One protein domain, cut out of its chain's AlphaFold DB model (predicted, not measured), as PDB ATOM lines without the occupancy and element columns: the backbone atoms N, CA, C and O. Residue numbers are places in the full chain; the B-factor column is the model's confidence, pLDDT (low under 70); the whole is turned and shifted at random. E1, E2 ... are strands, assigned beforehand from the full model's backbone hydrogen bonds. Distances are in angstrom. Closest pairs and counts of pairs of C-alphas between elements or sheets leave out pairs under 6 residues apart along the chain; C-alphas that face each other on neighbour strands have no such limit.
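Overview. This is residues 41 to 186 of the 191 residues of an uncharacterized protein of Geodermatophilus telluris (UniProt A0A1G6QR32). This is a flattened, closed barrel of eight antiparallel strands: E1, E2 and E3 make one wall, and the long, bent E6, E7 and E9 cross over it as the opposite wall. E4 joins the walls on one side and E10 on the other, while short E5 and E8 are added beside the ring; E8, with the nearby ends of E9 and E10, and the E6 to E7 link mark opposite ends of the longest axis. Round the ring run E1, E2, E3, E4, E6, E7, E9, E10 and back to E1. The printed part has 146 residues, with ten strands, E1 to E10, and no named helix, and its class is all strand. It is compact, with a radius of gyration of the C-alphas of 16.6 A, yet only just elongated, spanning 48 by 32 by 28 A.

Arrangement. Start with E1, residues 41 to 48, and E2, residues 53 to 61, an antiparallel hairpin at 170 degrees; N 44 and O 56 are 2.9 A apart, within hydrogen-bond range. E3, residues 65 to 74, lies on the other side of E2 from E1 and forms a hairpin with E2, antiparallel at 166 degrees, with N 57 and O 69 at 2.8 A. E4, residues 77 to 82, forms a hairpin with E3, with N 77 and O 74 at 3.0 A. These four are a meander, each strand the antiparallel neighbour of the one before. Two more meanders follow: E5, residues 88 to 92, with E6, residues 96 to 109, and E7, residues 121 to 134; then E8, residues 139 to 142, with E9, residues 150 to 166, and E10, residues 170 to 185. E6 has staggered pairing: E5 and E4 lie on one side of it, with N 90 and O 98 at 2.9 A and N 80 and O 106 at 2.8 A, and E7 on the other, with N 101 and O 128 at 3.0 A. On one side of E9, look for E7, with N 131 and O 159 at 2.9 A, and E8, with N 139 and O 153 at 2.7 A; on the other side is E10, with N 152 and O 181 at 2.8 A. E10 and E1 close the ring, antiparallel at 155 degrees, with N 43 and O 178 at 3.0 A. Across the barrel, the closest C-alphas of E1 and E6 are those of Gly 42 and Ala 97, 5.7 A apart. E2 and E7 are apart, and so are E3 and E9.

Along the chain. Find C-alpha 41 at (73.576, 76.109, 77.901); E1 runs 23.3 A from there to C-alpha 48. E2 covers 24.9 A and E3 29.8 A, before the shorter E4 and E5. E6 begins at C-alpha 96, at (70.580, 79.902, 69.903), spans 36.8 A and bends by 68 degrees at residue 102. E7 spans 38.4 A and bends by 57 degrees at residue 124. After the four residues of E8, E9 spans 41.9 A and bends by 75 degrees at residue 157. E10 spans 41.2 A, bends by 63 degrees at residue 173 and ends at C-alpha 185, at (79.813, 60.139, 81.360).

Size, cuts and confidence. The two C-alphas farthest apart are those of Gly 116 and Arg 137, at 49.2 A. The printed part runs from 41 to 186 without a cut. The E6 to E7 link, 11 residues, is long, and the E8 to E9 link is short but not tight; the other links are tight. Mean pLDDT of the printed part is 84.0; look for values under 70 at residues 62 to 64, 83 to 87, 111 to 118, 142 to 149 and 185 to 186.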
ATOM      1  N   ARG A  41      73.607  74.936  77.038       91.56
ATOM      2  CA  ARG A  41      73.576  76.109  77.901       91.56
ATOM      3  C   ARG A  41      73.794  77.391  77.113       91.56
ATOM      4  O   ARG A  41      74.724  77.462  76.315       91.56
ATOM      5  N   GLY A  42      72.994  78.414  77.399       93.94
ATOM      6  CA  GLY A  42      73.326  79.816  77.146       93.94
ATOM      7  C   GLY A  42      73.728  80.487  78.452       93.94
ATOM      8  O   GLY A  42      73.076  80.278  79.471       93.94
ATOM      9  N   TRP A  43      74.813  81.255  78.448       94.88
ATOM     10  CA  TRP A  43      75.272  81.979  79.633       94.88
ATOM     11  C   TRP A  43      75.701  83.400  79.277       94.88
ATOM     12  O   TRP A  43      76.169  83.653  78.162       94.88
ATOM     13  N   ALA A  44      75.508  84.339  80.195       96.62
ATOM     14  CA  ALA A  44      75.942  85.722  80.056       96.62
ATOM     15  C   ALA A  44      76.261  86.324  81.427       96.62
ATOM     16  O   ALA A  44      75.514  86.123  82.384       96.62
ATOM     17  N   LEU A  45      77.354  87.080  81.494       96.25
ATOM     18  CA  LEU A  45      77.749  87.857  82.659       96.25
ATOM     19  C   LEU A  45      77.512  89.336  82.376       96.25
ATOM     20  O   LEU A  45      77.936  89.866  81.343       96.25
ATOM     21  N   PHE A  46      76.886  90.005  83.331       95.88
ATOM     22  CA  PHE A  46      76.693  91.441  83.319       95.88
ATOM     23  C   PHE A  46      77.364  92.069  84.527       95.88
ATOM     24  O   PHE A  46      77.384  91.492  85.614       95.88
ATOM     25  N   THR A  47      77.874  93.279  84.341       95.12
ATOM     26  CA  THR A  47      78.502  94.061  85.403       95.12
ATOM     27  C   THR A  47      77.865  95.439  85.476       95.12
ATOM     28  O   THR A  47      77.530  96.035  84.459       95.12
ATOM     29  N   GLY A  48      77.656  95.929  86.690       90.25
ATOM     30  CA  GLY A  48      77.114  97.252  86.964       90.25
ATOM     31  C   GLY A  48      78.079  98.108  87.766       90.25
ATOM     32  O   GLY A  48      79.150  97.670  88.198       90.25
ATOM     33  N   GLY A  49      77.655  99.346  88.020       83.06
ATOM     34  CA  GLY A  49      78.319 100.215  88.989       83.06
ATOM     35  C   GLY A  49      78.456  99.555  90.368       83.06
ATOM     36  O   GLY A  49      77.718  98.636  90.721       83.06
ATOM     37  N   ASP A  50      79.419 100.029  91.159       80.56
ATOM     38  CA  ASP A  50      79.659  99.584  92.541       80.56
ATOM     39  C   ASP A  50      79.961  98.081  92.717       80.56
ATOM     40  O   ASP A  50      79.734  97.523  93.792       80.56
ATOM     41  N   GLY A  51      80.482  97.420  91.676       84.69
ATOM     42  CA  GLY A  51      80.890  96.010  91.739       84.69
ATOM     43  C   GLY A  51      79.725  95.017  91.722       84.69
ATOM     44  O   GLY A  51      79.885  93.882  92.164       84.69
ATOM     45  N   LEU A  52      78.555  95.446  91.243       90.69
ATOM     46  CA  LEU A  52      77.399  94.585  91.021       90.69
ATOM     47  C   LEU A  52      77.648  93.658  89.824       90.69
ATOM     48  O   LEU A  52      78.106  94.110  88.777       90.69
ATOM     49  N   VAL A  53      77.335  92.375  89.968       93.69
ATOM     50  CA  VAL A  53      77.500  91.361  88.922       93.69
ATOM     51  C   VAL A  53      76.244  90.501  88.852       93.69
ATOM     52  O   VAL A  53      75.758  90.042  89.882       93.69
ATOM     53  N   ALA A  54      75.740  90.257  87.645       94.06
ATOM     54  CA  ALA A  54      74.674  89.296  87.388       94.06
ATOM     55  C   ALA A  54      75.186  88.193  86.454       94.06
ATOM     56  O   ALA A  54      75.649  88.480  85.352       94.06
ATOM     57  N   ASP A  55      75.100  86.941  86.892       94.75
ATOM     58  CA  ASP A  55      75.388  85.751  86.090       94.75
ATOM     59  C   ASP A  55      74.062  85.080  85.730       94.75
ATOM     60  O   ASP A  55      73.292  84.665  86.603       94.75
ATOM     61  N   VAL A  56      73.786  85.016  84.431       94.12
ATOM     62  CA  VAL A  56      72.572  84.426  83.884       94.12
ATOM     63  C   VAL A  56      72.941  83.185  83.102       94.12
ATOM     64  O   VAL A  56      73.694  83.247  82.135       94.12
ATOM     65  N   THR A  57      72.345  82.060  83.476       92.38
ATOM     66  CA  THR A  57      72.526  80.778  82.809       92.38
ATOM     67  C   THR A  57      71.164  80.152  82.513       92.38
ATOM     68  O   THR A  57      70.351  79.951  83.412       92.38
ATOM     69  N   VAL A  58      70.921  79.801  81.253       91.06
ATOM     70  CA  VAL A  58      69.780  78.988  80.820       91.06
ATOM     71  C   VAL A  58      70.302  77.649  80.317       91.06
ATOM     72  O   VAL A  58      71.202  77.608  79.482       91.06
ATOM     73  N   GLU A  59      69.780  76.551  80.847       87.94
ATOM     74  CA  GLU A  59      70.281  75.202  80.596       87.94
ATOM     75  C   GLU A  59      69.134  74.253  80.251       87.94
ATOM     76  O   GLU A  59      68.133  74.200  80.954       87.94
ATOM     77  N   GLU A  60      69.261  73.481  79.176       84.44
ATOM     78  CA  GLU A  60      68.338  72.383  78.891       84.44
ATOM     79  C   GLU A  60      68.838  71.112  79.590       84.44
ATOM     80  O   GLU A  60      69.799  70.478  79.140       84.44
ATOM     81  N   GLU A  61      68.168  70.722  80.678       71.19
ATOM     82  CA  GLU A  61      68.430  69.464  81.376       71.19
ATOM     83  C   GLU A  61      67.452  68.379  80.884       71.19
ATOM     84  O   GLU A  61      66.220  68.501  80.946       71.19
ATOM     85  N   ARG A  62      67.989  67.258  80.386       64.62
ATOM     86  CA  ARG A  62      67.171  66.182  79.804       64.62
ATOM     87  C   ARG A  62      66.157  65.633  80.815       64.62
ATOM     88  O   ARG A  62      66.521  65.011  81.809       64.62
ATOM     89  N   GLY A  63      64.872  65.748  80.481       57.50
ATOM     90  CA  GLY A  63      63.768  65.199  81.277       57.50
ATOM     91  C   GLY A  63      63.330  66.077  82.452       57.50
ATOM     92  O   GLY A  63      62.310  65.763  83.060       57.50
ATOM     93  N   ALA A  64      64.052  67.170  82.722       60.44
ATOM     94  CA  ALA A  64      63.673  68.207  83.679       60.44
ATOM     95  C   ALA A  64      63.146  69.479  82.985       60.44
ATOM     96  O   ALA A  64      62.434  70.257  83.613       60.44
ATOM     97  N   GLY A  65      63.414  69.641  81.683       73.62
ATOM     98  CA  GLY A  65      63.041  70.834  80.923       73.62
ATOM     99  C   GLY A  65      64.146  71.887  80.974       73.62
ATOM    100  O   GLY A  65      65.295  71.577  81.293       73.62
ATOM    101  N   THR A  66      63.808  73.127  80.629       81.75
ATOM    102  CA  THR A  66      64.757  74.237  80.716       81.75
ATOM    103  C   THR A  66      64.871  74.717  82.162       81.75
ATOM    104  O   THR A  66      63.872  75.079  82.781       81.75
ATOM    105  N   VAL A  67      66.090  74.742  82.690       85.19
ATOM    106  CA  VAL A  67      66.451  75.257  84.009       85.19
ATOM    107  C   VAL A  67      67.089  76.630  83.836       85.19
ATOM    108  O   VAL A  67      68.016  76.807  83.045       85.19
ATOM    109  N   VAL A  68      66.610  77.609  84.597       87.38
ATOM    110  CA  VAL A  68      67.187  78.954  84.643       87.38
ATOM    111  C   VAL A  68      67.921  79.105  85.964       87.38
ATOM    112  O   VAL A  68      67.361  78.852  87.028       87.38
ATOM    113  N   ARG A  69      69.183  79.513  85.898       88.62
ATOM    114  CA  ARG A  69      69.999  79.861  87.057       88.62
ATOM    115  C   ARG A  69      70.371  81.325  86.929       88.62
ATOM    116  O   ARG A  69      70.960  81.734  85.933       88.62
ATOM    117  N   PHE A  70      70.007  82.096  87.939       89.50
ATOM    118  CA  PHE A  70      70.350  83.501  88.036       89.50
ATOM    119  C   PHE A  70      71.097  83.710  89.345       89.50
ATOM    120  O   PHE A  70      70.600  83.329  90.406       89.50
ATOM    121  N   ALA A  71      72.278  84.307  89.276       90.69
ATOM    122  CA  ALA A  71      73.036  84.677  90.455       90.69
ATOM    123  C   ALA A  71      73.346  86.173  90.428       90.69
ATOM    124  O   ALA A  71      73.846  86.703  89.437       90.69
ATOM    125  N   LEU A  72      73.038  86.846  91.535       91.25
ATOM    126  CA  LEU A  72      73.328  88.258  91.745       91.25
ATOM    127  C   LEU A  72      74.414  88.375  92.808       91.25
ATOM    128  O   LEU A  72      74.289  87.812  93.894       91.25
ATOM    129  N   TYR A  73      75.468  89.122  92.514       88.94
ATOM    130  CA  TYR A  73      76.582  89.332  93.424       88.94
ATOM    131  C   TYR A  73      76.832  90.820  93.600       88.94
ATOM    132  O   TYR A  73      76.930  91.569  92.631       88.94
ATOM    133  N   ARG A  74      76.994  91.246  94.848       87.50
ATOM    134  CA  ARG A  74      77.523  92.562  95.192       87.50
ATOM    135  C   ARG A  74      78.432  92.393  96.391       87.50
ATOM    136  O   ARG A  74      78.075  91.697  97.337       87.50
ATOM    137  N   GLU A  75      79.603  93.016  96.357       84.81
ATOM    138  CA  GLU A  75      80.551  92.916  97.464       84.81
ATOM    139  C   GLU A  75      79.889  93.305  98.799       84.81
ATOM    140  O   GLU A  75      79.200  94.321  98.903       84.81
ATOM    141  N   GLY A  76      80.071  92.461  99.820       81.81
ATOM    142  CA  GLY A  76      79.484  92.657 101.147       81.81
ATOM    143  C   GLY A  76      78.004  92.277 101.277       81.81
ATOM    144  O   GLY A  76      77.466  92.394 102.380       81.81
ATOM    145  N   LEU A  77      77.357  91.796 100.208       85.38
ATOM    146  CA  LEU A  77      75.984  91.292 100.218       85.38
ATOM    147  C   LEU A  77      75.902  89.847  99.710       85.38
ATOM    148  O   LEU A  77      76.622  89.442  98.801       85.38
ATOM    149  N   SER A  78      74.967  89.089 100.272       86.25
ATOM    150  CA  SER A  78      74.517  87.798  99.761       86.25
ATOM    151  C   SER A  78      73.119  87.978  99.187       86.25
ATOM    152  O   SER A  78      72.217  88.379  99.920       86.25
ATOM    153  N   CYS A  79      72.940  87.721  97.894       89.94
ATOM    154  CA  CYS A  79      71.655  87.880  97.222       89.94
ATOM    155  C   CYS A  79      71.044  86.526  96.866       89.94
ATOM    156  O   CYS A  79      71.709  85.660  96.298       89.94
ATOM    157  N   THR A  80      69.759  86.374  97.158       89.19
ATOM    158  CA  THR A  80      68.905  85.315  96.630       89.19
ATOM    159  C   THR A  80      68.013  85.906  95.549       89.19
ATOM    160  O   THR A  80      67.515  87.025  95.683       89.19
ATOM    161  N   VAL A  81      67.841  85.164  94.459       86.88
ATOM    162  CA  VAL A  81      66.893  85.494  93.394       86.88
ATOM    163  C   VAL A  81      65.880  84.369  93.355       86.88
ATOM    164  O   VAL A  81      66.223  83.229  93.038       86.88
ATOM    165  N   ASP A  82      64.658  84.696  93.754       79.31
ATOM    166  CA  ASP A  82      63.585  83.734  93.927       79.31
ATOM    167  C   ASP A  82      62.734  83.730  92.658       79.31
ATOM    168  O   ASP A  82      62.019  84.686  92.349       79.31
ATOM    169  N   GLY A  83      62.846  82.644  91.897       66.31
ATOM    170  CA  GLY A  83      62.093  82.441  90.670       66.31
ATOM    171  C   GLY A  83      61.327  81.132  90.698       66.31
ATOM    172  O   GLY A  83      61.937  80.066  90.740       66.31
ATOM    173  N   GLU A  84      59.996  81.205  90.653       58.88
ATOM    174  CA  GLU A  84      59.133  80.026  90.476       58.88
ATOM    175  C   GLU A  84      58.579  79.923  89.044       58.88
ATOM    176  O   GLU A  84      58.332  78.814  88.568       58.88
ATOM    177  N   ASP A  85      58.469  81.050  88.327       56.53
ATOM    178  CA  ASP A  85      57.798  81.130  87.027       56.53
ATOM    179  C   ASP A  85      58.730  81.624  85.910       56.53
ATOM    180  O   ASP A  85      59.156  82.778  85.872       56.53
ATOM    181  N   VAL A  86      59.000  80.745  84.946       64.62
ATOM    182  CA  VAL A  86      59.740  81.071  83.722       64.62
ATOM    183  C   VAL A  86      58.742  81.371  82.603       64.62
ATOM    184  O   VAL A  86      58.003  80.477  82.188       64.62
ATOM    185  N   ALA A  87      58.722  82.605  82.084       60.50
ATOM    186  CA  ALA A  87      57.816  82.968  80.991       60.50
ATOM    187  C   ALA A  87      58.293  82.402  79.641       60.50
ATOM    188  O   ALA A  87      57.493  81.832  78.896       60.50
ATOM    189  N   VAL A  88      59.595  82.505  79.348       72.06
ATOM    190  CA  VAL A  88      60.243  81.865  78.191       72.06
ATOM    191  C   VAL A  88      61.651  81.423  78.574       72.06
ATOM    192  O   VAL A  88      62.452  82.242  79.014       72.06
ATOM    193  N   ALA A  89      61.984  80.150  78.354       79.69
ATOM    194  CA  ALA A  89      63.365  79.679  78.373       79.69
ATOM    195  C   ALA A  89      63.561  78.572  77.336       79.69
ATOM    196  O   ALA A  89      63.024  77.467  77.457       79.69
ATOM    197  N   GLU A  90      64.336  78.886  76.307       80.75
ATOM    198  CA  GLU A  90      64.574  78.020  75.159       80.75
ATOM    199  C   GLU A  90      66.073  77.910  74.907       80.75
ATOM    200  O   GLU A  90      66.797  78.905  74.949       80.75
ATOM    201  N   VAL A  91      66.538  76.701  74.606       78.00
ATOM    202  CA  VAL A  91      67.908  76.456  74.160       78.00
ATOM    203  C   VAL A  91      67.830  75.593  72.908       78.00
ATOM    204  O   VAL A  91      67.413  74.442  72.962       78.00
ATOM    205  N   ASP A  92      68.230  76.147  71.766       82.75
ATOM    206  CA  ASP A  92      68.432  75.391  70.531       82.75
ATOM    207  C   ASP A  92      69.922  75.103  70.367       82.75
ATOM    208  O   ASP A  92      70.661  75.722  69.589       82.75
ATOM    209  N   ARG A  93      70.373  74.146  71.175       84.62
ATOM    210  CA  ARG A  93      71.732  73.616  71.155       84.62
ATOM    211  C   ARG A  93      72.817  74.698  71.275       84.62
ATOM    212  O   ARG A  93      72.909  75.393  72.276       84.62
ATOM    213  N   LEU A  94      73.687  74.783  70.262       86.12
ATOM    214  CA  LEU A  94      74.759  75.771  70.120       86.12
ATOM    215  C   LEU A  94      74.416  76.828  69.063       86.12
ATOM    216  O   LEU A  94      75.302  77.572  68.639       86.12
ATOM    217  N   ASP A  95      73.180  76.856  68.568       88.56
ATOM    218  CA  ASP A  95      72.747  77.804  67.544       88.56
ATOM    219  C   ASP A  95      72.058  79.011  68.174       88.56
ATOM    220  O   ASP A  95      72.370  80.145  67.800       88.56
ATOM    221  N   SER A  96      71.193  78.797  69.168       90.19
ATOM    222  CA  SER A  96      70.580  79.902  69.903       90.19
ATOM    223  C   SER A  96      70.102  79.524  71.301       90.19
ATOM    224  O   SER A  96      69.932  78.349  71.615       90.19
ATOM    225  N   ALA A  97      69.872  80.535  72.130       92.81
ATOM    226  CA  ALA A  97      69.090  80.423  73.354       92.81
ATOM    227  C   ALA A  97      68.275  81.707  73.559       92.81
ATOM    228  O   ALA A  97      68.652  82.767  73.047       92.81
ATOM    229  N   ARG A  98      67.180  81.626  74.312       93.56
ATOM    230  CA  ARG A  98      66.361  82.773  74.703       93.56
ATOM    231  C   ARG A  98      65.887  82.629  76.140       93.56
ATOM    232  O   ARG A  98      65.531  81.532  76.565       93.56
ATOM    233  N   LEU A  99      65.849  83.747  76.851       93.19
ATOM    234  CA  LEU A  99      65.335  83.843  78.206       93.19
ATOM    235  C   LEU A  99      64.517  85.126  78.360       93.19
ATOM    236  O   LEU A  99      65.015  86.201  78.050       93.19
ATOM    237  N   GLU A 100      63.293  84.999  78.862       92.56
ATOM    238  CA  GLU A 100      62.446  86.120  79.273       92.56
ATOM    239  C   GLU A 100      61.852  85.778  80.643       92.56
ATOM    240  O   GLU A 100      61.033  84.856  80.756       92.56
ATOM    241  N   VAL A 101      62.324  86.455  81.693       90.81
ATOM    242  CA  VAL A 101      61.910  86.215  83.085       90.81
ATOM    243  C   VAL A 101      61.913  87.501  83.902       90.81
ATOM    244  O   VAL A 101      62.651  88.439  83.611       90.81
ATOM    245  N   SER A 102      61.102  87.508  84.955       91.62
ATOM    246  CA  SER A 102      61.080  88.546  85.982       91.62
ATOM    247  C   SER A 102      61.055  87.855  87.339       91.62
ATOM    248  O   SER A 102      60.115  87.112  87.618       91.62
ATOM    249  N   TYR A 103      62.062  88.099  88.175       91.00
ATOM    250  CA  TYR A 103      62.185  87.494  89.503       91.00
ATOM    251  C   TYR A 103      62.356  88.541  90.584       91.00
ATOM    252  O   TYR A 103      62.968  89.582  90.358       91.00
ATOM    253  N   ASP A 104      61.875  88.239  91.782       92.62
ATOM    254  CA  ASP A 104      62.187  89.060  92.941       92.62
ATOM    255  C   ASP A 104      63.571  88.682  93.474       92.62
ATOM    256  O   ASP A 104      63.980  87.517  93.459       92.62
ATOM    257  N   TYR A 105      64.313  89.679  93.950       92.56
ATOM    258  CA  TYR A 105      65.574  89.460  94.643       92.56
ATOM    259  C   TYR A 105      65.503  89.983  96.073       92.56
ATOM    260  O   TYR A 105      64.858  90.992  96.375       92.56
ATOM    261  N   THR A 106      66.240  89.312  96.951       92.56
ATOM    262  CA  THR A 106      66.531  89.783  98.302       92.56
ATOM    263  C   THR A 106      68.027  89.685  98.536       92.56
ATOM    264  O   THR A 106      68.614  88.621  98.385       92.56
ATOM    265  N   CYS A 107      68.658  90.786  98.930       90.25
ATOM    266  CA  CYS A 107      70.051  90.800  99.347       90.25
ATOM    267  C   CYS A 107      70.152  91.125 100.829       90.25
ATOM    268  O   CYS A 107      69.559  92.097 101.293       90.25
ATOM    269  N   THR A 108      70.943  90.355 101.561       88.44
ATOM    270  CA  THR A 108      71.266  90.610 102.966       88.44
ATOM    271  C   THR A 108      72.756  90.863 103.120       88.44
ATOM    272  O   THR A 108      73.555  90.483 102.263       88.44
ATOM    273  N   ALA A 109      73.147  91.504 104.217       84.00
ATOM    274  CA  ALA A 109      74.552  91.614 104.587       84.00
ATOM    275  C   ALA A 109      75.219  90.225 104.588       84.00
ATOM    276  O   ALA A 109      74.699  89.290 105.196       84.00
ATOM    277  N   ALA A 110      76.357  90.090 103.901       79.00
ATOM    278  CA  ALA A 110      77.137  88.858 103.947       79.00
ATOM    279  C   ALA A 110      77.722  88.663 105.357       79.00
ATOM    280  O   ALA A 110      78.250  89.616 105.942       79.00
ATOM    281  N   ASP A 111      77.654  87.430 105.874       68.25
ATOM    282  CA  ASP A 111      78.082  87.063 107.234       68.25
ATOM    283  C   ASP A 111      79.565  87.384 107.523       68.25
ATOM    284  O   ASP A 111      79.957  87.536 108.681       68.25
ATOM    285  N   ASP A 112      80.398  87.506 106.487       64.56
ATOM    286  CA  ASP A 112      81.842  87.753 106.568       64.56
ATOM    287  C   ASP A 112      82.292  89.134 106.049       64.56
ATOM    288  O   ASP A 112      83.451  89.510 106.246       64.56
ATOM    289  N   GLY A 113      81.409  89.894 105.393       53.34
ATOM    290  CA  GLY A 113      81.837  90.947 104.462       53.34
ATOM    291  C   GLY A 113      81.413  92.371 104.807       53.34
ATOM    292  O   GLY A 113      82.084  93.321 104.401       53.34
ATOM    293  N   SER A 114      80.338  92.569 105.569       55.03
ATOM    294  CA  SER A 114      79.913  93.923 105.929       55.03
ATOM    295  C   SER A 114      80.354  94.240 107.355       55.03
ATOM    296  O   SER A 114      79.980  93.560 108.304       55.03
ATOM    297  N   GLN A 115      81.148  95.291 107.555       58.06
ATOM    298  CA  GLN A 115      81.523  95.771 108.897       58.06
ATOM    299  C   GLN A 115      80.326  96.415 109.642       58.06
ATOM    300  O   GLN A 115      80.478  97.446 110.292       58.06
ATOM    301  N   GLY A 116      79.115  95.865 109.492       57.97
ATOM    302  CA  GLY A 116      77.856  96.450 109.956       57.97
ATOM    303  C   GLY A 116      77.425  97.697 109.179       57.97
ATOM    304  O   GLY A 116      76.621  98.476 109.681       57.97
ATOM    305  N   LEU A 117      77.996  97.924 107.990       61.00
ATOM    306  CA  LEU A 117      77.729  99.102 107.153       61.00
ATOM    307  C   LEU A 117      76.794  98.814 105.973       61.00
ATOM    308  O   LEU A 117      76.341  99.752 105.321       61.00
ATOM    309  N   ALA A 118      76.521  97.540 105.685       66.94
ATOM    310  CA  ALA A 118      75.544  97.175 104.673       66.94
ATOM    311  C   ALA A 118      74.119  97.326 105.235       66.94
ATOM    312  O   ALA A 118      73.902  97.070 106.424       66.94
ATOM    313  N   PRO A 119      73.144  97.725 104.403       70.94
ATOM    314  CA  PRO A 119      71.730  97.654 104.758       70.94
ATOM    315  C   PRO A 119      71.347  96.236 105.204       70.94
ATOM    316  O   PRO A 119      71.854  95.262 104.648       70.94
ATOM    317  N   GLU A 120      70.448  96.115 106.188       77.94
ATOM    318  CA  GLU A 120      70.022  94.804 106.709       77.94
ATOM    319  C   GLU A 120      69.384  93.933 105.620       77.94
ATOM    320  O   GLU A 120      69.669  92.738 105.534       77.94
ATOM    321  N   SER A 121      68.571  94.542 104.756       86.31
ATOM    322  CA  SER A 121      68.021  93.896 103.571       86.31
ATOM    323  C   SER A 121      67.801  94.902 102.448       86.31
ATOM    324  O   SER A 121      67.342  96.016 102.708       86.31
ATOM    325  N   LEU A 122      68.055  94.480 101.216       90.56
ATOM    326  CA  LEU A 122      67.680  95.180  99.992       90.56
ATOM    327  C   LEU A 122      66.768  94.274  99.184       90.56
ATOM    328  O   LEU A 122      67.066  93.089  99.037       90.56
ATOM    329  N   THR A 123      65.687  94.822  98.648       94.00
ATOM    330  CA  THR A 123      64.749  94.058  97.828       94.00
ATOM    331  C   THR A 123      64.438  94.777  96.528       94.00
ATOM    332  O   THR A 123      64.726  95.965  96.336       94.00
ATOM    333  N   GLY A 124      63.889  94.022  95.590       94.19
ATOM    334  CA  GLY A 124      63.482  94.539  94.300       94.19
ATOM    335  C   GLY A 124      63.220  93.419  93.318       94.19
ATOM    336  O   GLY A 124      63.055  92.265  93.712       94.19
ATOM    337  N   THR A 125      63.210  93.778  92.042       93.69
ATOM    338  CA  THR A 125      62.908  92.857  90.949       93.69
ATOM    339  C   THR A 125      64.025  92.917  89.917       93.69
ATOM    340  O   THR A 125      64.589  93.985  89.654       93.69
ATOM    341  N   VAL A 126      64.357  91.759  89.354       92.56
ATOM    342  CA  VAL A 126      65.250  91.604  88.215       92.56
ATOM    343  C   VAL A 126      64.460  91.167  86.991       92.56
ATOM    344  O   VAL A 126      63.831  90.113  86.991       92.56
ATOM    345  N   ASP A 127      64.522  91.983  85.947       93.19
ATOM    346  CA  ASP A 127      63.933  91.711  84.642       93.19
ATOM    347  C   ASP A 127      65.041  91.281  83.679       93.19
ATOM    348  O   ASP A 127      66.055  91.971  83.529       93.19
ATOM    349  N   VAL A 128      64.854  90.145  83.015       93.12
ATOM    350  CA  VAL A 128      65.818  89.577  82.071       93.12
ATOM    351  C   VAL A 128      65.116  89.321  80.748       93.12
ATOM    352  O   VAL A 128      64.164  88.547  80.693       93.12
ATOM    353  N   ASP A 129      65.626  89.925  79.680       95.38
ATOM    354  CA  ASP A 129      65.238  89.628  78.300       95.38
ATOM    355  C   ASP A 129      66.520  89.452  77.496       95.38
ATOM    356  O   ASP A 129      67.224  90.423  77.219       95.38
ATOM    357  N   LEU A 130      66.868  88.201  77.196       96.19
ATOM    358  CA  LEU A 130      68.121  87.840  76.550       96.19
ATOM    359  C   LEU A 130      67.903  86.893  75.383       96.19
ATOM    360  O   LEU A 130      67.149  85.924  75.448       96.19
ATOM    361  N   THR A 131      68.657  87.145  74.319       96.75
ATOM    362  CA  THR A 131      68.797  86.238  73.183       96.75
ATOM    363  C   THR A 131      70.273  86.020  72.885       96.75
ATOM    364  O   THR A 131      71.009  86.974  72.625       96.75
ATOM    365  N   TRP A 132      70.688  84.753  72.861       97.31
ATOM    366  CA  TRP A 132      72.008  84.305  72.431       97.31
ATOM    367  C   TRP A 132      71.921  83.794  70.998       97.31
ATOM    368  O   TRP A 132      71.112  82.920  70.695       97.31
ATOM    369  N   THR A 133      72.783  84.294  70.116       96.25
ATOM    370  CA  THR A 133      72.926  83.786  68.745       96.25
ATOM    371  C   THR A 133      74.346  83.290  68.525       96.25
ATOM    372  O   THR A 133      75.288  84.081  68.550       96.25
ATOM    373  N   GLY A 134      74.513  81.990  68.283       93.31
ATOM    374  CA  GLY A 134      75.821  81.377  68.079       93.31
ATOM    375  C   GLY A 134      76.550  81.942  66.858       93.31
ATOM    376  O   GLY A 134      76.027  81.945  65.743       93.31
ATOM    377  N   VAL A 135      77.799  82.361  67.047       92.25
ATOM    378  CA  VAL A 135      78.680  82.863  65.985       92.25
ATOM    379  C   VAL A 135      79.931  82.010  65.850       92.25
ATOM    380  O   VAL A 135      80.333  81.285  66.752       92.25
ATOM    381  N   GLY A 136      80.519  82.012  64.654       88.50
ATOM    382  CA  GLY A 136      81.714  81.216  64.382       88.50
ATOM    383  C   GLY A 136      81.486  79.703  64.481       88.50
ATOM    384  O   GLY A 136      80.363  79.207  64.340       88.50
ATOM    385  N   ARG A 137      82.586  78.962  64.654       86.38
ATOM    386  CA  ARG A 137      82.590  77.501  64.814       86.38
ATOM    387  C   ARG A 137      82.653  77.150  66.295       86.38
ATOM    388  O   ARG A 137      83.350  77.825  67.038       86.38
ATOM    389  N   ALA A 138      81.990  76.064  66.685       88.81
ATOM    390  CA  ALA A 138      82.137  75.525  68.029       88.81
ATOM    391  C   ALA A 138      83.550  74.955  68.241       88.81
ATOM    392  O   ALA A 138      84.071  74.214  67.397       88.81
ATOM    393  N   GLU A 139      84.144  75.282  69.378       87.25
ATOM    394  CA  GLU A 139      85.453  74.832  69.822       87.25
ATOM    395  C   GLU A 139      85.314  73.663  70.794       87.25
ATOM    396  O   GLU A 139      84.385  73.603  71.593       87.25
ATOM    397  N   ARG A 140      86.239  72.704  70.720       85.19
ATOM    398  CA  ARG A 140      86.267  71.554  71.629       85.19
ATOM    399  C   ARG A 140      87.138  71.861  72.829       85.19
ATOM    400  O   ARG A 140      88.316  72.163  72.648       85.19
ATOM    401  N   GLN A 141      86.596  71.661  74.022       77.62
ATOM    402  CA  GLN A 141      87.354  71.738  75.262       77.62
ATOM    403  C   GLN A 141      87.432  70.357  75.931       77.62
ATOM    404  O   GLN A 141      86.451  69.606  75.928       77.62
ATOM    405  N   PRO A 142      88.607  69.963  76.456       67.12
ATOM    406  CA  PRO A 142      88.713  68.766  77.275       67.12
ATOM    407  C   PRO A 142      88.031  69.009  78.625       67.12
ATOM    408  O   PRO A 142      88.274  70.025  79.269       67.12
ATOM    409  N   LEU A 143      87.207  68.058  79.068       66.12
ATOM    410  CA  LEU A 143      86.658  68.074  80.421       66.12
ATOM    411  C   LEU A 143      87.671  67.505  81.422       66.12
ATOM    412  O   LEU A 143      88.338  66.501  81.152       66.12
ATOM    413  N   TYR A 144      87.752  68.138  82.590       59.94
ATOM    414  CA  TYR A 144      88.500  67.662  83.753       59.94
ATOM    415  C   TYR A 144      87.497  67.154  84.807       59.94
ATOM    416  O   TYR A 144      86.342  67.559  84.795       59.94
ATOM    417  N   ASP A 145      87.912  66.222  85.667       58.19
ATOM    418  CA  ASP A 145      87.070  65.556  86.685       58.19
ATOM    419  C   ASP A 145      86.113  64.450  86.198       58.19
ATOM    420  O   ASP A 145      84.947  64.340  86.555       58.19
ATOM    421  N   CYS A 146      86.739  63.485  85.518       53.00
ATOM    422  CA  CYS A 146      86.328  62.080  85.439       53.00
ATOM    423  C   CYS A 146      85.126  61.734  84.549       53.00
ATOM    424  O   CYS A 146      84.272  60.959  84.974       53.00
ATOM    425  N   THR A 147      85.170  62.084  83.251       57.56
ATOM    426  CA  THR A 147      84.896  61.095  82.177       57.56
ATOM    427  C   THR A 147      85.423  61.429  80.774       57.56
ATOM    428  O   THR A 147      85.828  62.552  80.517       57.56
ATOM    429  N   VAL A 148      85.359  60.452  79.844       58.12
ATOM    430  CA  VAL A 148      85.182  60.674  78.397       58.12
ATOM    431  C   VAL A 148      83.974  61.583  78.219       58.12
ATOM    432  O   VAL A 148      82.839  61.118  78.228       58.12
ATOM    433  N   GLY A 149      84.235  62.875  78.112       65.44
ATOM    434  CA  GLY A 149      83.212  63.870  77.910       65.44
ATOM    435  C   GLY A 149      83.660  64.885  76.873       65.44
ATOM    436  O   GLY A 149      84.835  65.249  76.804       65.44
ATOM    437  N   LEU A 150      82.727  65.285  76.023       75.38
ATOM    438  CA  LEU A 150      82.935  66.289  74.997       75.38
ATOM    439  C   LEU A 150      82.291  67.580  75.493       75.38
ATOM    440  O   LEU A 150      81.067  67.635  75.579       75.38
ATOM    441  N   SER A 151      83.104  68.602  75.757       84.62
ATOM    442  CA  SER A 151      82.608  69.969  75.878       84.62
ATOM    443  C   SER A 151      82.804  70.689  74.549       84.62
ATOM    444  O   SER A 151      83.876  70.621  73.930       84.62
ATOM    445  N   LEU A 152      81.741  71.321  74.071       87.56
ATOM    446  CA  LEU A 152      81.761  72.234  72.942       87.56
ATOM    447  C   LEU A 152      81.346  73.608  73.441       87.56
ATOM    448  O   LEU A 152      80.283  73.735  74.037       87.56
ATOM    449  N   SER A 153      82.133  74.632  73.146       89.62
ATOM    450  CA  SER A 153      81.762  76.023  73.391       89.62
ATOM    451  C   SER A 153      81.680  76.776  72.074       89.62
ATOM    452  O   SER A 153      82.364  76.456  71.104       89.62
ATOM    453  N   ARG A 154      80.805  77.767  72.006       91.00
ATOM    454  CA  ARG A 154      80.656  78.642  70.853       91.00
ATOM    455  C   ARG A 154      80.422  80.053  71.357       91.00
ATOM    456  O   ARG A 154      79.599  80.269  72.244       91.00
ATOM    457  N   GLU A 155      81.139  81.004  70.777       91.81
ATOM    458  CA  GLU A 155      80.853  82.417  70.998       91.81
ATOM    459  C   GLU A 155      79.403  82.722  70.606       91.81
ATOM    460  O   GLU A 155      78.865  82.142  69.657       91.81
ATOM    461  N   ALA A 156      78.769  83.638  71.328       94.25
ATOM    462  CA  ALA A 156      77.421  84.081  71.027       94.25
ATOM    463  C   ALA A 156      77.371  85.604  70.952       94.25
ATOM    464  O   ALA A 156      77.957  86.301  71.775       94.25
ATOM    465  N   LEU A 157      76.626  86.121  69.978       95.31
ATOM    466  CA  LEU A 157      76.121  87.482  70.052       95.31
ATOM    467  C   LEU A 157      74.958  87.471  71.037       95.31
ATOM    468  O   LEU A 157      73.929  86.848  70.769       95.31
ATOM    469  N   VAL A 158      75.153  88.129  72.174       96.25
ATOM    470  CA  VAL A 158      74.117  88.310  73.190       96.25
ATOM    471  C   VAL A 158      73.451  89.658  72.952       96.25
ATOM    472  O   VAL A 158      74.122  90.674  72.780       96.25
ATOM    473  N   SER A 159      72.126  89.653  72.892       95.50
ATOM    474  CA  SER A 159      71.300  90.848  72.718       95.50
ATOM    475  C   SER A 159      70.198  90.885  73.767       95.50
ATOM    476  O   SER A 159      69.803  89.831  74.266       95.50
ATOM    477  N   GLY A 160      69.721  92.092  74.075       93.88
ATOM    478  CA  GLY A 160      68.820  92.340  75.198       93.88
ATOM    479  C   GLY A 160      69.584  92.843  76.423       93.88
ATOM    480  O   GLY A 160      70.628  93.481  76.263       93.88
ATOM    481  N   GLY A 161      69.074  92.584  77.625       94.31
ATOM    482  CA  GLY A 161      69.721  93.031  78.853       94.31
ATOM    483  C   GLY A 161      69.108  92.484  80.136       94.31
ATOM    484  O   GLY A 161      68.111  91.761  80.132       94.31
ATOM    485  N   VAL A 162      69.744  92.869  81.241       93.88
ATOM    486  CA  VAL A 162      69.270  92.644  82.604       93.88
ATOM    487  C   VAL A 162      69.004  94.008  83.229       93.88
ATOM    488  O   VAL A 162      69.858  94.891  83.184       93.88
ATOM    489  N   SER A 163      67.823  94.181  83.807       93.00
ATOM    490  CA  SER A 163      67.413  95.400  84.498       93.00
ATOM    491  C   SER A 163      67.106  95.080  85.950       93.00
ATOM    492  O   SER A 163      66.411  94.111  86.243       93.00
ATOM    493  N   LEU A 164      67.604  95.912  86.860       93.06
ATOM    494  CA  LEU A 164      67.279  95.836  88.278       93.06
ATOM    495  C   LEU A 164      66.424  97.033  88.669       93.06
ATOM    496  O   LEU A 164      66.739  98.179  88.344       93.06
ATOM    497  N   THR A 165      65.357  96.768  89.412       93.69
ATOM    498  CA  THR A 165      64.492  97.791  89.999       93.69
ATOM    499  C   THR A 165      64.435  97.621  91.513       93.69
ATOM    500  O   THR A 165      64.692  96.540  92.032       93.69
ATOM    501  N   GLY A 166      64.107  98.693  92.238       91.00
ATOM    502  CA  GLY A 166      64.114  98.698  93.704       91.00
ATOM    503  C   GLY A 166      65.434  99.208  94.273       91.00
ATOM    504  O   GLY A 166      66.005 100.173  93.764       91.00
ATOM    505  N   ASP A 167      65.906  98.584  95.348       90.69
ATOM    506  CA  ASP A 167      67.037  99.093  96.134       90.69
ATOM    507  C   ASP A 167      68.407  98.969  95.438       90.69
ATOM    508  O   ASP A 167      69.351  99.682  95.785       90.69
ATOM    509  N   LEU A 168      68.529  98.073  94.453       87.06
ATOM    510  CA  LEU A 168      69.714  97.887  93.609       87.06
ATOM    511  C   LEU A 168      69.503  98.441  92.196       87.06
ATOM    512  O   LEU A 168      70.137  97.956  91.263       87.06
ATOM    513  N   ALA A 169      68.616  99.428  92.027       86.94
ATOM    514  CA  ALA A 169      68.345 100.024  90.723       86.94
ATOM    515  C   ALA A 169      69.644 100.468  90.033       86.94
ATOM    516  O   ALA A 169      70.292 101.434  90.445       86.94
ATOM    517  N   ALA A 170      70.021  99.733  88.991       83.81
ATOM    518  CA  ALA A 170      71.274  99.893  88.278       83.81
ATOM    519  C   ALA A 170      71.107  99.428  86.832       83.81
ATOM    520  O   ALA A 170      70.375  98.478  86.545       83.81
ATOM    521  N   GLU A 171      71.820 100.102  85.936       82.81
ATOM    522  CA  GLU A 171      72.044  99.613  84.583       82.81
ATOM    523  C   GLU A 171      73.199  98.605  84.623       82.81
ATOM    524  O   GLU A 171      74.206  98.827  85.306       82.81
ATOM    525  N   LEU A 172      73.012  97.478  83.942       92.25
ATOM    526  CA  LEU A 172      73.984  96.400  83.856       92.25
ATOM    527  C   LEU A 172      74.476  96.287  82.415       92.25
ATOM    528  O   LEU A 172      73.686  96.099  81.490       92.25
ATOM    529  N   ASP A 173      75.789  96.353  82.244       94.62
ATOM    530  CA  ASP A 173      76.445  96.207  80.956       94.62
ATOM    531  C   ASP A 173      76.872  94.756  80.743       94.62
ATOM    532  O   ASP A 173      77.404  94.103  81.646       94.62
ATOM    533  N   LEU A 174      76.661  94.249  79.527       95.31
ATOM    534  CA  LEU A 174      77.148  92.933  79.123       95.31
ATOM    535  C   LEU A 174      78.683  92.921  79.138       95.31
ATOM    536  O   LEU A 174      79.312  93.667  78.388       95.31
ATOM    537  N   ASP A 175      79.271  92.030  79.935       93.31
ATOM    538  CA  ASP A 175      80.716  91.780  79.938       93.31
ATOM    539  C   ASP A 175      81.064  90.664  78.944       93.31
ATOM    540  O   ASP A 175      81.839  90.854  78.003       93.31
ATOM    541  N   ASN A 176      80.436  89.494  79.097       92.62
ATOM    542  CA  ASN A 176      80.657  88.350  78.216       92.62
ATOM    543  C   ASN A 176      79.447  87.400  78.165       92.62
ATOM    544  O   ASN A 176      78.493  87.514  78.931       92.62
ATOM    545  N   GLY A 177      79.482  86.453  77.230       92.94
ATOM    546  CA  GLY A 177      78.474  85.407  77.126       92.94
ATOM    547  C   GLY A 177      78.780  84.403  76.023       92.94
ATOM    548  O   GLY A 177      79.634  84.629  75.161       92.94
ATOM    549  N   GLY A 178      78.084  83.272  76.046       94.12
ATOM    550  CA  GLY A 178      78.340  82.184  75.114       94.12
ATOM    551  C   GLY A 178      77.290  81.087  75.139       94.12
ATOM    552  O   GLY A 178      76.346  81.102  75.927       94.12
ATOM    553  N   LEU A 179      77.488  80.122  74.244       94.19
ATOM    554  CA  LEU A 179      76.734  78.878  74.189       94.19
ATOM    555  C   LEU A 179      77.682  77.711  74.462       94.19
ATOM    556  O   LEU A 179      78.798  77.676  73.938       94.19
ATOM    557  N   SER A 180      77.250  76.742  75.257       91.31
ATOM    558  CA  SER A 180      78.017  75.524  75.505       91.31
ATOM    559  C   SER A 180      77.154  74.271  75.453       91.31
ATOM    560  O   SER A 180      75.934  74.300  75.582       91.31
ATOM    561  N   HIS A 181      77.818  73.153  75.192       87.75
ATOM    562  CA  HIS A 181      77.258  71.818  75.216       87.75
ATOM    563  C   HIS A 181      78.239  70.914  75.939       87.75
ATOM    564  O   HIS A 181      79.358  70.710  75.458       87.75
ATOM    565  N   ASP A 182      77.786  70.318  77.030       84.19
ATOM    566  CA  ASP A 182      78.575  69.388  77.817       84.19
ATOM    567  C   ASP A 182      77.949  68.004  77.740       84.19
ATOM    568  O   ASP A 182      76.781  67.813  78.066       84.19
ATOM    569  N   ASN A 183      78.744  67.028  77.314       78.12
ATOM    570  CA  ASN A 183      78.431  65.614  77.449       78.12
ATOM    571  C   ASN A 183      79.462  64.997  78.394       78.12
ATOM    572  O   ASN A 183      80.644  64.979  78.068       78.12
ATOM    573  N   VAL A 184      79.022  64.518  79.554       76.12
ATOM    574  CA  VAL A 184      79.836  63.912  80.620       76.12
ATOM    575  C   VAL A 184      79.331  62.490  80.861       76.12
ATOM    576  O   VAL A 184      78.158  62.213  80.626       76.12
ATOM    577  N   ALA A 185      80.173  61.558  81.312       69.69
ATOM    578  CA  ALA A 185      79.813  60.139  81.360       69.69
ATOM    579  C   ALA A 185      80.384  59.330  82.537       69.69
ATOM    580  O   ALA A 185      80.911  58.251  82.307       69.69
ATOM    581  N   CYS A 186      80.301  59.799  83.782       65.50
ATOM    582  CA  CYS A 186      81.069  59.309  84.936       65.50
ATOM    583  C   CYS A 186      81.216  57.774  85.017       65.50
ATOM    584  O   CYS A 186      80.209  57.059  85.004       65.50
TER     585      CYS A 186